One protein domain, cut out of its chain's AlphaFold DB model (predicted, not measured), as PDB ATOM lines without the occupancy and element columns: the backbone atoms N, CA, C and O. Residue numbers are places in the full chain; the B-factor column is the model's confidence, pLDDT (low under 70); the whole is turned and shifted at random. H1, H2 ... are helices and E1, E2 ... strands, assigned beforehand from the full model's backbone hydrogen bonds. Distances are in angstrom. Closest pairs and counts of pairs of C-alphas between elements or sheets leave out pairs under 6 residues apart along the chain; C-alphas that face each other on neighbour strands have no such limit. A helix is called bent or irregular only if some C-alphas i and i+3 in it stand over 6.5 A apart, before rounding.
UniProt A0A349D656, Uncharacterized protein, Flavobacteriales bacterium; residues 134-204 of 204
ATOM      1  N   ALA A 134     132.612 134.591 124.646       81.94
ATOM      2  CA  ALA A 134     131.743 134.959 125.761       81.94
ATOM      3  C   ALA A 134     130.527 134.021 125.904       81.94
ATOM      4  O   ALA A 134     130.131 133.717 127.018       81.94
ATOM      5  N   VAL A 135     129.974 133.488 124.805       83.19
ATOM      6  CA  VAL A 135     128.859 132.516 124.860       83.19
ATOM      7  C   VAL A 135     129.335 131.131 125.329       83.19
ATOM      8  O   VAL A 135     128.571 130.385 125.938       83.19
ATOM      9  N   ILE A 136     130.605 130.788 125.084       87.62
ATOM     10  CA  ILE A 136     131.249 129.574 125.611       87.62
ATOM     11  C   ILE A 136     131.546 129.740 127.110       87.62
ATOM     12  O   ILE A 136     131.292 128.820 127.881       87.62
ATOM     13  N   GLU A 137     132.052 130.905 127.514       89.56
ATOM     14  CA  GLU A 137     132.356 131.267 128.904       89.56
ATOM     15  C   GLU A 137     131.065 131.303 129.750       89.56
ATOM     16  O   GLU A 137     130.934 130.520 130.690       89.56
ATOM     17  N   ASP A 138     130.056 132.081 129.337       89.62
ATOM     18  CA  ASP A 138     128.734 132.174 129.983       89.62
ATOM     19  C   ASP A 138     128.062 130.794 130.168       89.62
ATOM     20  O   ASP A 138     127.430 130.520 131.194       89.62
ATOM     21  N   LEU A 139     128.193 129.902 129.176       90.94
ATOM     22  CA  LEU A 139     127.680 128.531 129.242       90.94
ATOM     23  C   LEU A 139     128.362 127.702 130.332       90.94
ATOM     24  O   LEU A 139     127.695 126.911 131.000       90.94
ATOM     25  N   VAL A 140     129.687 127.787 130.426       92.75
ATOM     26  CA  VAL A 140     130.481 126.959 131.339       92.75
ATOM     27  C   VAL A 140     130.284 127.426 132.781       92.75
ATOM     28  O   VAL A 140     130.061 126.584 133.656       92.75
ATOM     29  N   ASP A 141     130.237 128.739 132.998       92.69
ATOM     30  CA  ASP A 141     130.064 129.356 134.315       92.69
ATOM     31  C   ASP A 141     128.626 129.180 134.867       92.69
ATOM     32  O   ASP A 141     128.431 128.856 136.052       92.69
ATOM     33  N   ASP A 142     127.596 129.333 134.015       92.19
ATOM     34  CA  ASP A 142     126.182 129.135 134.378       92.19
ATOM     35  C   ASP A 142     125.361 128.319 133.344       92.19
ATOM     36  O   ASP A 142     124.425 128.821 132.703       92.19
ATOM     37  N   PRO A 143     125.584 126.990 133.265       92.12
ATOM     38  CA  PRO A 143     124.830 126.090 132.381       92.12
ATOM     39  C   PRO A 143     123.369 125.875 132.823       92.12
ATOM     40  O   PRO A 143     122.604 125.122 132.197       92.12
ATOM     41  N   LEU A 144     122.934 126.480 133.935       92.25
ATOM     42  CA  LEU A 144     121.531 126.449 134.344       92.25
ATOM     43  C   LEU A 144     120.717 127.490 133.570       92.25
ATOM     44  O   LEU A 144     119.587 127.171 133.185       92.25
ATOM     45  N   ASN A 145     121.298 128.658 133.290       91.38
ATOM     46  CA  ASN A 145     120.625 129.774 132.625       91.38
ATOM     47  C   ASN A 145     121.087 130.012 131.176       91.38
ATOM     48  O   ASN A 145     120.298 130.524 130.384       91.38
ATOM     49  N   HIS A 146     122.294 129.572 130.807       87.56
ATOM     50  CA  HIS A 146     122.853 129.708 129.459       87.56
ATOM     51  C   HIS A 146     122.842 128.366 128.698       87.56
ATOM     52  O   HIS A 146     122.784 127.285 129.294       87.56
ATOM     53  N   PHE A 147     122.826 128.428 127.365       82.31
ATOM     54  CA  PHE A 147     122.865 127.271 126.465       82.31
ATOM     55  C   PHE A 147     123.476 127.674 125.118       82.31
ATOM     56  O   PHE A 147     123.261 128.794 124.667       82.31
ATOM     57  N   LEU A 148     124.187 126.759 124.453       77.75
ATOM     58  CA  LEU A 148     124.568 126.951 123.052       77.75
ATOM     59  C   LEU A 148     123.356 126.702 122.160       77.75
ATOM     60  O   LEU A 148     122.765 125.616 122.202       77.75
ATOM     61  N   ASP A 149     123.018 127.686 121.337       66.56
ATOM     62  CA  ASP A 149     122.101 127.529 120.216       66.56
ATOM     63  C   ASP A 149     122.897 127.387 118.896       66.56
ATOM     64  O   ASP A 149     124.086 127.688 118.827       66.56
ATOM     65  N   GLY A 150     122.276 126.817 117.858       54.25
ATOM     66  CA  GLY A 150     122.950 126.531 116.579       54.25
ATOM     67  C   GLY A 150     123.038 127.715 115.603       54.25
ATOM     68  O   GLY A 150     123.430 127.517 114.455       54.25
ATOM     69  N   GLN A 151     122.599 128.904 116.013       54.47
ATOM     70  CA  GLN A 151     122.625 130.162 115.260       54.47
ATOM     71  C   GLN A 151     123.632 131.150 115.879       54.47
ATOM     72  O   GLN A 151     124.259 131.930 115.158       54.47
ATOM     73  N   GLU A 152     123.836 131.084 117.195       51.72
ATOM     74  CA  GLU A 152     124.808 131.864 117.960       51.72
ATOM     75  C   GLU A 152     126.225 131.276 117.836       51.72
ATOM     76  O   GLU A 152     126.752 130.600 118.717       51.72
ATOM     77  N   CYS A 153     126.862 131.616 116.708       49.84
ATOM     78  CA  CYS A 153     128.232 131.264 116.323       49.84
ATOM     79  C   CYS A 153     128.490 129.775 116.030       49.84
ATOM     80  O   CYS A 153     127.768 128.862 116.418       49.84
ATOM     81  N   ARG A 154     129.630 129.525 115.369       58.50
ATOM     82  CA  ARG A 154     130.206 128.190 115.120       58.50
ATOM     83  C   ARG A 154     130.697 127.476 116.391       58.50
ATOM     84  O   ARG A 154     131.550 126.599 116.329       58.50
ATOM     85  N   CYS A 155     130.144 127.821 117.552       57.69
ATOM     86  CA  CYS A 155     130.340 127.089 118.796       57.69
ATOM     87  C   CYS A 155     129.973 125.610 118.609       57.69
ATOM     88  O   CYS A 155     130.678 124.764 119.138       57.69
ATOM     89  N   SER A 156     128.977 125.291 117.768       60.59
ATOM     90  CA  SER A 156     128.602 123.927 117.349       60.59
ATOM     91  C   SER A 156     129.749 123.051 116.826       60.59
ATOM     92  O   SER A 156     129.639 121.828 116.879       60.59
ATOM     93  N   ASP A 157     130.816 123.659 116.307       70.56
ATOM     94  CA  ASP A 157     131.981 122.966 115.755       70.56
ATOM     95  C   ASP A 157     133.047 122.635 116.817       70.56
ATOM     96  O   ASP A 157     133.980 121.891 116.529       70.56
ATOM     97  N   PHE A 158     132.909 123.145 118.048       82.56
ATOM     98  CA  PHE A 158     133.875 122.910 119.119       82.56
ATOM     99  C   PHE A 158     133.659 121.574 119.840       82.56
ATOM    100  O   PHE A 158     132.534 121.142 120.113       82.56
ATOM    101  N   THR A 159     134.772 120.946 120.220       90.50
ATOM    102  CA  THR A 159     134.812 119.805 121.140       90.50
ATOM    103  C   THR A 159     135.247 120.270 122.525       90.50
ATOM    104  O   THR A 159     136.354 120.767 122.703       90.50
ATOM    105  N   PHE A 160     134.410 120.060 123.533       93.44
ATOM    106  CA  PHE A 160     134.751 120.323 124.926       93.44
ATOM    107  C   PHE A 160     135.504 119.128 125.510       93.44
ATOM    108  O   PHE A 160     135.055 117.984 125.387       93.44
ATOM    109  N   VAL A 161     136.643 119.397 126.144       96.44
ATOM    110  CA  VAL A 161     137.555 118.408 126.722       96.44
ATOM    111  C   VAL A 161     137.543 118.558 128.237       96.44
ATOM    112  O   VAL A 161     137.992 119.563 128.778       96.44
ATOM    113  N   PHE A 162     137.009 117.553 128.921       96.38
ATOM    114  CA  PHE A 162     136.906 117.514 130.375       96.38
ATOM    115  C   PHE A 162     138.242 117.120 131.040       96.38
ATOM    116  O   PHE A 162     139.085 116.487 130.396       96.38
ATOM    117  N   PRO A 163     138.431 117.406 132.347       94.94
ATOM    118  CA  PRO A 163     139.665 117.087 133.083       94.94
ATOM    119  C   PRO A 163     140.044 115.597 133.123       94.94
ATOM    120  O   PRO A 163     141.195 115.252 133.388       94.94
ATOM    121  N   ASP A 164     139.079 114.703 132.900       93.50
ATOM    122  CA  ASP A 164     139.264 113.249 132.815       93.50
ATOM    123  C   ASP A 164     139.663 112.767 131.402       93.50
ATOM    124  O   ASP A 164     139.903 111.575 131.199       93.50
ATOM    125  N   GLY A 165     139.740 113.680 130.428       93.06
ATOM    126  CA  GLY A 165     139.968 113.395 129.013       93.06
ATOM    127  C   GLY A 165     138.701 113.043 128.224       93.06
ATOM    128  O   GLY A 165     138.810 112.706 127.042       93.06
ATOM    129  N   THR A 166     137.508 113.110 128.828       95.31
ATOM    130  CA  THR A 166     136.236 112.927 128.114       95.31
ATOM    131  C   THR A 166     136.028 114.072 127.119       95.31
ATOM    132  O   THR A 166     136.271 115.235 127.432       95.31
ATOM    133  N   ARG A 167     135.577 113.748 125.901       95.31
ATOM    134  CA  ARG A 167     135.397 114.700 124.793       95.31
ATOM    135  C   ARG A 167     133.943 114.716 124.337       95.31
ATOM    136  O   ARG A 167     133.414 113.661 123.992       95.31
ATOM    137  N   ILE A 168     133.317 115.891 124.333       91.19
ATOM    138  CA  ILE A 168     131.889 116.090 124.039       91.19
ATOM    139  C   ILE A 168     131.729 117.210 123.009       91.19
ATOM    140  O   ILE A 168     132.293 118.287 123.172       91.19
ATOM    141  N   ASN A 169     130.938 116.984 121.961       86.62
ATOM    142  CA  ASN A 169     130.668 118.014 120.955       86.62
ATOM    143  C   ASN A 169     129.729 119.096 121.511       86.62
ATOM    144  O   ASN A 169     128.815 118.807 122.287       86.62
ATOM    145  N   ALA A 170     129.886 120.333 121.050       80.94
ATOM    146  CA  ALA A 170     129.106 121.484 121.501       80.94
ATOM    147  C   ALA A 170     127.574 121.371 121.337       80.94
ATOM    148  O   ALA A 170     126.821 122.005 122.067       80.94
ATOM    149  N   ILE A 171     127.082 120.525 120.428       77.25
ATOM    150  CA  ILE A 171     125.639 120.235 120.302       77.25
ATOM    151  C   ILE A 171     125.091 119.527 121.560       77.25
ATOM    152  O   ILE A 171     123.922 119.683 121.910       77.25
ATOM    153  N   GLU A 172     125.927 118.757 122.259       85.25
ATOM    154  CA  GLU A 172     125.546 117.950 123.426       85.25
ATOM    155  C   GLU A 172     125.978 118.598 124.754       85.25
ATOM    156  O   GLU A 172     125.347 118.367 125.793       85.25
ATOM    157  N   ILE A 173     127.024 119.436 124.732       90.50
ATOM    158  CA  ILE A 173     127.678 119.959 125.940       90.50
ATOM    159  C   ILE A 173     126.731 120.718 126.874       90.50
ATOM    160  O   ILE A 173     126.807 120.529 128.088       90.50
ATOM    161  N   SER A 174     125.796 121.509 126.335       88.62
ATOM    162  CA  SER A 174     124.862 122.318 127.130       88.62
ATOM    163  C   SER A 174     124.034 121.456 128.087       88.62
ATOM    164  O   SER A 174     123.774 121.846 129.222       88.62
ATOM    165  N   LEU A 175     123.650 120.247 127.661       90.19
ATOM    166  CA  LEU A 175     122.936 119.300 128.516       90.19
ATOM    167  C   LEU A 175     123.878 118.622 129.521       90.19
ATOM    168  O   LEU A 175     123.499 118.431 130.677       90.19
ATOM    169  N   VAL A 176     125.101 118.280 129.103       93.50
ATOM    170  CA  VAL A 176     126.108 117.623 129.954       93.50
ATOM    171  C   VAL A 176     126.541 118.530 131.109       93.50
ATOM    172  O   VAL A 176     126.466 118.117 132.265       93.50
ATOM    173  N   LEU A 177     126.919 119.781 130.826       94.19
ATOM    174  CA  LEU A 177     127.281 120.777 131.840       94.19
ATOM    175  C   LEU A 177     126.120 121.045 132.805       94.19
ATOM    176  O   LEU A 177     126.315 121.058 134.020       94.19
ATOM    177  N   LYS A 178     124.889 121.155 132.287       94.50
ATOM    178  CA  LYS A 178     123.686 121.350 133.107       94.50
ATOM    179  C   LYS A 178     123.439 120.183 134.067       94.50
ATOM    180  O   LYS A 178     123.157 120.408 135.243       94.50
ATOM    181  N   VAL A 179     123.568 118.940 133.597       95.00
ATOM    182  CA  VAL A 179     123.440 117.739 134.444       95.00
ATOM    183  C   VAL A 179     124.569 117.666 135.475       95.00
ATOM    184  O   VAL A 179     124.307 117.357 136.635       95.00
ATOM    185  N   ASN A 180     125.803 118.004 135.096       94.31
ATOM    186  CA  ASN A 180     126.936 118.052 136.018       94.31
ATOM    187  C   ASN A 180     126.729 119.084 137.138       94.31
ATOM    188  O   ASN A 180     126.830 118.715 138.309       94.31
ATOM    189  N   ARG A 181     126.322 120.319 136.809       94.50
ATOM    190  CA  ARG A 181     126.035 121.384 137.792       94.50
ATOM    191  C   ARG A 181     124.915 120.984 138.756       94.50
ATOM    192  O   ARG A 181     125.041 121.198 139.958       94.50
ATOM    193  N   LEU A 182     123.864 120.315 138.264       94.38
ATOM    194  CA  LEU A 182     122.793 119.750 139.104       94.38
ATOM    195  C   LEU A 182     123.264 118.603 140.018       94.38
ATOM    196  O   LEU A 182     122.692 118.409 141.089       94.38
ATOM    197  N   ASN A 183     124.308 117.871 139.624       94.81
ATOM    198  CA  ASN A 183     124.949 116.826 140.428       94.81
ATOM    199  C   ASN A 183     126.056 117.361 141.363       94.81
ATOM    200  O   ASN A 183     126.661 116.575 142.090       94.81
ATOM    201  N   GLY A 184     126.318 118.675 141.368       93.75
ATOM    202  CA  GLY A 184     127.350 119.309 142.195       93.75
ATOM    203  C   GLY A 184     128.766 119.282 141.608       93.75
ATOM    204  O   GLY A 184     129.713 119.555 142.338       93.75
ATOM    205  N   PHE A 185     128.917 118.967 140.318       94.38
ATOM    206  CA  PHE A 185     130.177 119.102 139.585       94.38
ATOM    207  C   PHE A 185     130.195 120.420 138.817       94.38
ATOM    208  O   PHE A 185     129.199 120.801 138.202       94.38
ATOM    209  N   ALA A 186     131.330 121.105 138.846       93.88
ATOM    210  CA  ALA A 186     131.495 122.418 138.257       93.88
ATOM    211  C   ALA A 186     132.822 122.509 137.512       93.88
ATOM    212  O   ALA A 186     133.787 121.826 137.865       93.88
ATOM    213  N   PHE A 187     132.832 123.328 136.469       95.56
ATOM    214  CA  PHE A 187     133.959 123.474 135.568       95.56
ATOM    215  C   PHE A 187     134.146 124.944 135.226       95.56
ATOM    216  O   PHE A 187     133.168 125.678 135.143       95.56
ATOM    217  N   GLU A 188     135.391 125.324 134.976       95.19
ATOM    218  CA  GLU A 188     135.765 126.606 134.382       95.19
ATOM    219  C   GLU A 188     136.438 126.343 133.028       95.19
ATOM    220  O   GLU A 188     137.011 125.267 132.798       95.19
ATOM    221  N   VAL A 189     136.438 127.344 132.147       94.62
ATOM    222  CA  VAL A 189     137.279 127.324 130.943       94.62
ATOM    223  C   VAL A 189     138.753 127.454 131.352       94.62
ATOM    224  O   VAL A 189     139.139 128.319 132.144       94.62
ATOM    225  N   ASP A 190     139.599 126.580 130.810       95.94
ATOM    226  CA  ASP A 190     141.054 126.683 130.927       95.94
ATOM    227  C   ASP A 190     141.672 127.331 129.686       95.94
ATOM    228  O   ASP A 190     142.428 128.294 129.801       95.94
ATOM    229  N   GLU A 191     141.281 126.860 128.499       93.62
ATOM    230  CA  GLU A 191     141.747 127.370 127.208       93.62
ATOM    231  C   GLU A 191     140.683 127.148 126.117       93.62
ATOM    232  O   GLU A 191     139.942 126.164 126.146       93.62
ATOM    233  N   ILE A 192     140.615 128.061 125.143       89.56
ATOM    234  CA  ILE A 192     139.810 127.919 123.921       89.56
ATOM    235  C   ILE A 192     140.779 127.871 122.738       89.56
ATOM    236  O   ILE A 192     141.287 128.900 122.287       89.56
ATOM    237  N   ASP A 193     141.038 126.666 122.242       88.06
ATOM    238  CA  ASP A 193     141.907 126.404 121.100       88.06
ATOM    239  C   ASP A 193     141.104 126.551 119.798       88.06
ATOM    240  O   ASP A 193     140.327 125.677 119.398       88.06
ATOM    241  N   LEU A 194     141.284 127.693 119.133       81.06
ATOM    242  CA  LEU A 194     140.616 128.016 117.871       81.06
ATOM    243  C   LEU A 194     141.188 127.248 116.664       81.06
ATOM    244  O   LEU A 194     140.484 127.111 115.662       81.06
ATOM    245  N   ASP A 195     142.427 126.753 116.747       80.38
ATOM    246  CA  ASP A 195     143.098 126.036 115.654       80.38
ATOM    247  C   ASP A 195     142.635 124.570 115.598       80.38
ATOM    248  O   ASP A 195     142.351 124.048 114.516       80.38
ATOM    249  N   ASN A 196     142.505 123.919 116.760       83.50
ATOM    250  CA  ASN A 196     142.005 122.544 116.886       83.50
ATOM    251  C   ASN A 196     140.484 122.454 117.123       83.50
ATOM    252  O   ASN A 196     139.932 121.356 117.064       83.50
ATOM    253  N   GLN A 197     139.803 123.588 117.341       84.88
ATOM    254  CA  GLN A 197     138.373 123.671 117.681       84.88
ATOM    255  C   GLN A 197     138.052 122.936 118.994       84.88
ATOM    256  O   GLN A 197     137.109 122.147 119.084       84.88
ATOM    257  N   GLU A 198     138.848 123.200 120.033       90.62
ATOM    258  CA  GLU A 198     138.709 122.575 121.352       90.62
ATOM    259  C   GLU A 198     138.477 123.610 122.459       90.62
ATOM    260  O   GLU A 198     139.054 124.693 122.451       90.62
ATOM    261  N   VAL A 199     137.628 123.274 123.432       92.25
ATOM    262  CA  VAL A 199     137.472 124.033 124.684       92.25
ATOM    263  C   VAL A 199     137.944 123.139 125.818       92.25
ATOM    264  O   VAL A 199     137.311 122.126 126.117       92.25
ATOM    265  N   LEU A 200     139.066 123.488 126.435       95.62
ATOM    266  CA  LEU A 200     139.637 122.741 127.544       95.62
ATOM    267  C   LEU A 200     138.988 123.211 128.846       95.62
ATOM    268  O   LEU A 200     138.961 124.406 129.138       95.62
ATOM    269  N   LEU A 201     138.457 122.266 129.620       96.75
ATOM    270  CA  LEU A 201     137.807 122.516 130.901       96.75
ATOM    271  C   LEU A 201     138.691 122.052 132.061       96.75
ATOM    272  O   LEU A 201     139.281 120.969 132.019       96.75
ATOM    273  N   LYS A 202     138.696 122.832 133.141       96.06
ATOM    274  CA  LYS A 202     139.242 122.471 134.462       96.06
ATOM    275  C   LYS A 202     138.108 122.377 135.486       96.06
ATOM    276  O   LYS A 202     137.002 122.830 135.214       96.06
ATOM    277  N   ASN A 203     138.361 121.778 136.649       94.81
ATOM    278  CA  ASN A 203     137.398 121.816 137.760       94.81
ATOM    279  C   ASN A 203     137.423 123.199 138.440       94.81
ATOM    280  O   ASN A 203     138.512 123.761 138.570       94.81
ATOM    281  N   GLU A 204     136.258 123.668 138.904       87.62
ATOM    282  CA  GLU A 204     136.106 124.785 139.870       87.62
ATOM    283  C   GLU A 204     136.616 124.375 141.276       87.62
ATOM    284  O   GLU A 204     136.351 123.214 141.682       87.62
TER     285      GLU A 204
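AT A GLANCE: This is residues 134 to 204 of the 204 residues of an uncharacterized protein of Flavobacteriales bacterium (UniProt A0A349D656). A twisted sheet of four strands forms a wall, with two helices, H1 and H3, on the same face of it and the other face bare. H1 runs along the E4 and E3 half, H3 lies beside the strands towards the E2 and E1 half, and the short helix H2 sits at one end, after a long loop, residues 142 to 153. The printed part has 71 residues with three named helices and four named strands, in the order H1 H2 E1 E2 H3 E3 E4; the sheet is mixed, in the order E2 E1 E4 E3, and the class is mixed, helices and strands. The whole is compact, with a radius of gyration of the C-alphas of 10.9 A and spans of 30 by 24 by 18 A.

HOW THE PARTS SIT: H1, residues 134 to 141, is on the sheet at a height of 8.5 A. It only just lies over E4, residues 198 to 203, and E3, residues 187 to 193, with 3 of its C-alphas falling on each; it runs along the strands, at 15 degrees to E3 on the local plane. Its closest C-alphas to E3 are those of Val 140 and Glu 188, 6.1 A apart. H2, residues 154 to 157, only grazes the sheet with residues 155 to 157. E1, residues 159 to 161, and E2, residues 167 to 169, form an antiparallel hairpin, with N 160 and O 168 within hydrogen-bond range at 2.8 A. E1 is parallel to E4, with N 161 and O 199 at 2.8 A. H3, residues 170 to 182, is on the same face as H1 at a height of 7.1 A, over none of the strands, but only just: 2 of its C-alphas fall on E2. H3 touches H2 with residues 170 to 171 alone; the closest C-alphas are those of Ser 156 and Ala 170, 4.8 A apart. H1 and H3 are close but not clearly touching, the C-alphas of Val 140 and Leu 177 being 7.0 A apart, with a shallow tilt of 31 degrees, the same way. E2, H3 and E3 make a split strand-helix-strand unit, two strands of one sheet with a helix between them along the chain and with E1 and E4 between them in the sheet; its crossover is right-handed. E3 and E4 form an antiparallel hairpin, with N 190 and O 200 at 2.8 A. Every O i to N i+4 pair is within hydrogen-bond range in H1 and 7 of 9 are in H3, while H2 is too short for one.

IN THESE COORDINATES: H1 begins at C-alpha 134 (131.743, 134.959, 125.761) and is 10.4 A long; H2 is 5.6 A. E1 is 6.4 A and E2 6.9 A long. H3 begins at C-alpha 170 (129.106, 121.484, 121.501) and is 18.8 A long; it is irregular, with C-alphas 171 and 174 at 7.2 A. E3 is 16.8 A long, and E4, 16.5 A, ends at C-alpha 203 (137.398, 121.816, 137.760).

THE WHOLE: The C-alphas farthest apart are those of Asn 183 and Asp 195, 32.1 A. The printed part has no cut and ends at the chain's last residue, 204. The link from H1 to H2 is long; the other links are tight. Mean pLDDT of the printed part is 86.5, and residues 149 to 156 are under 70.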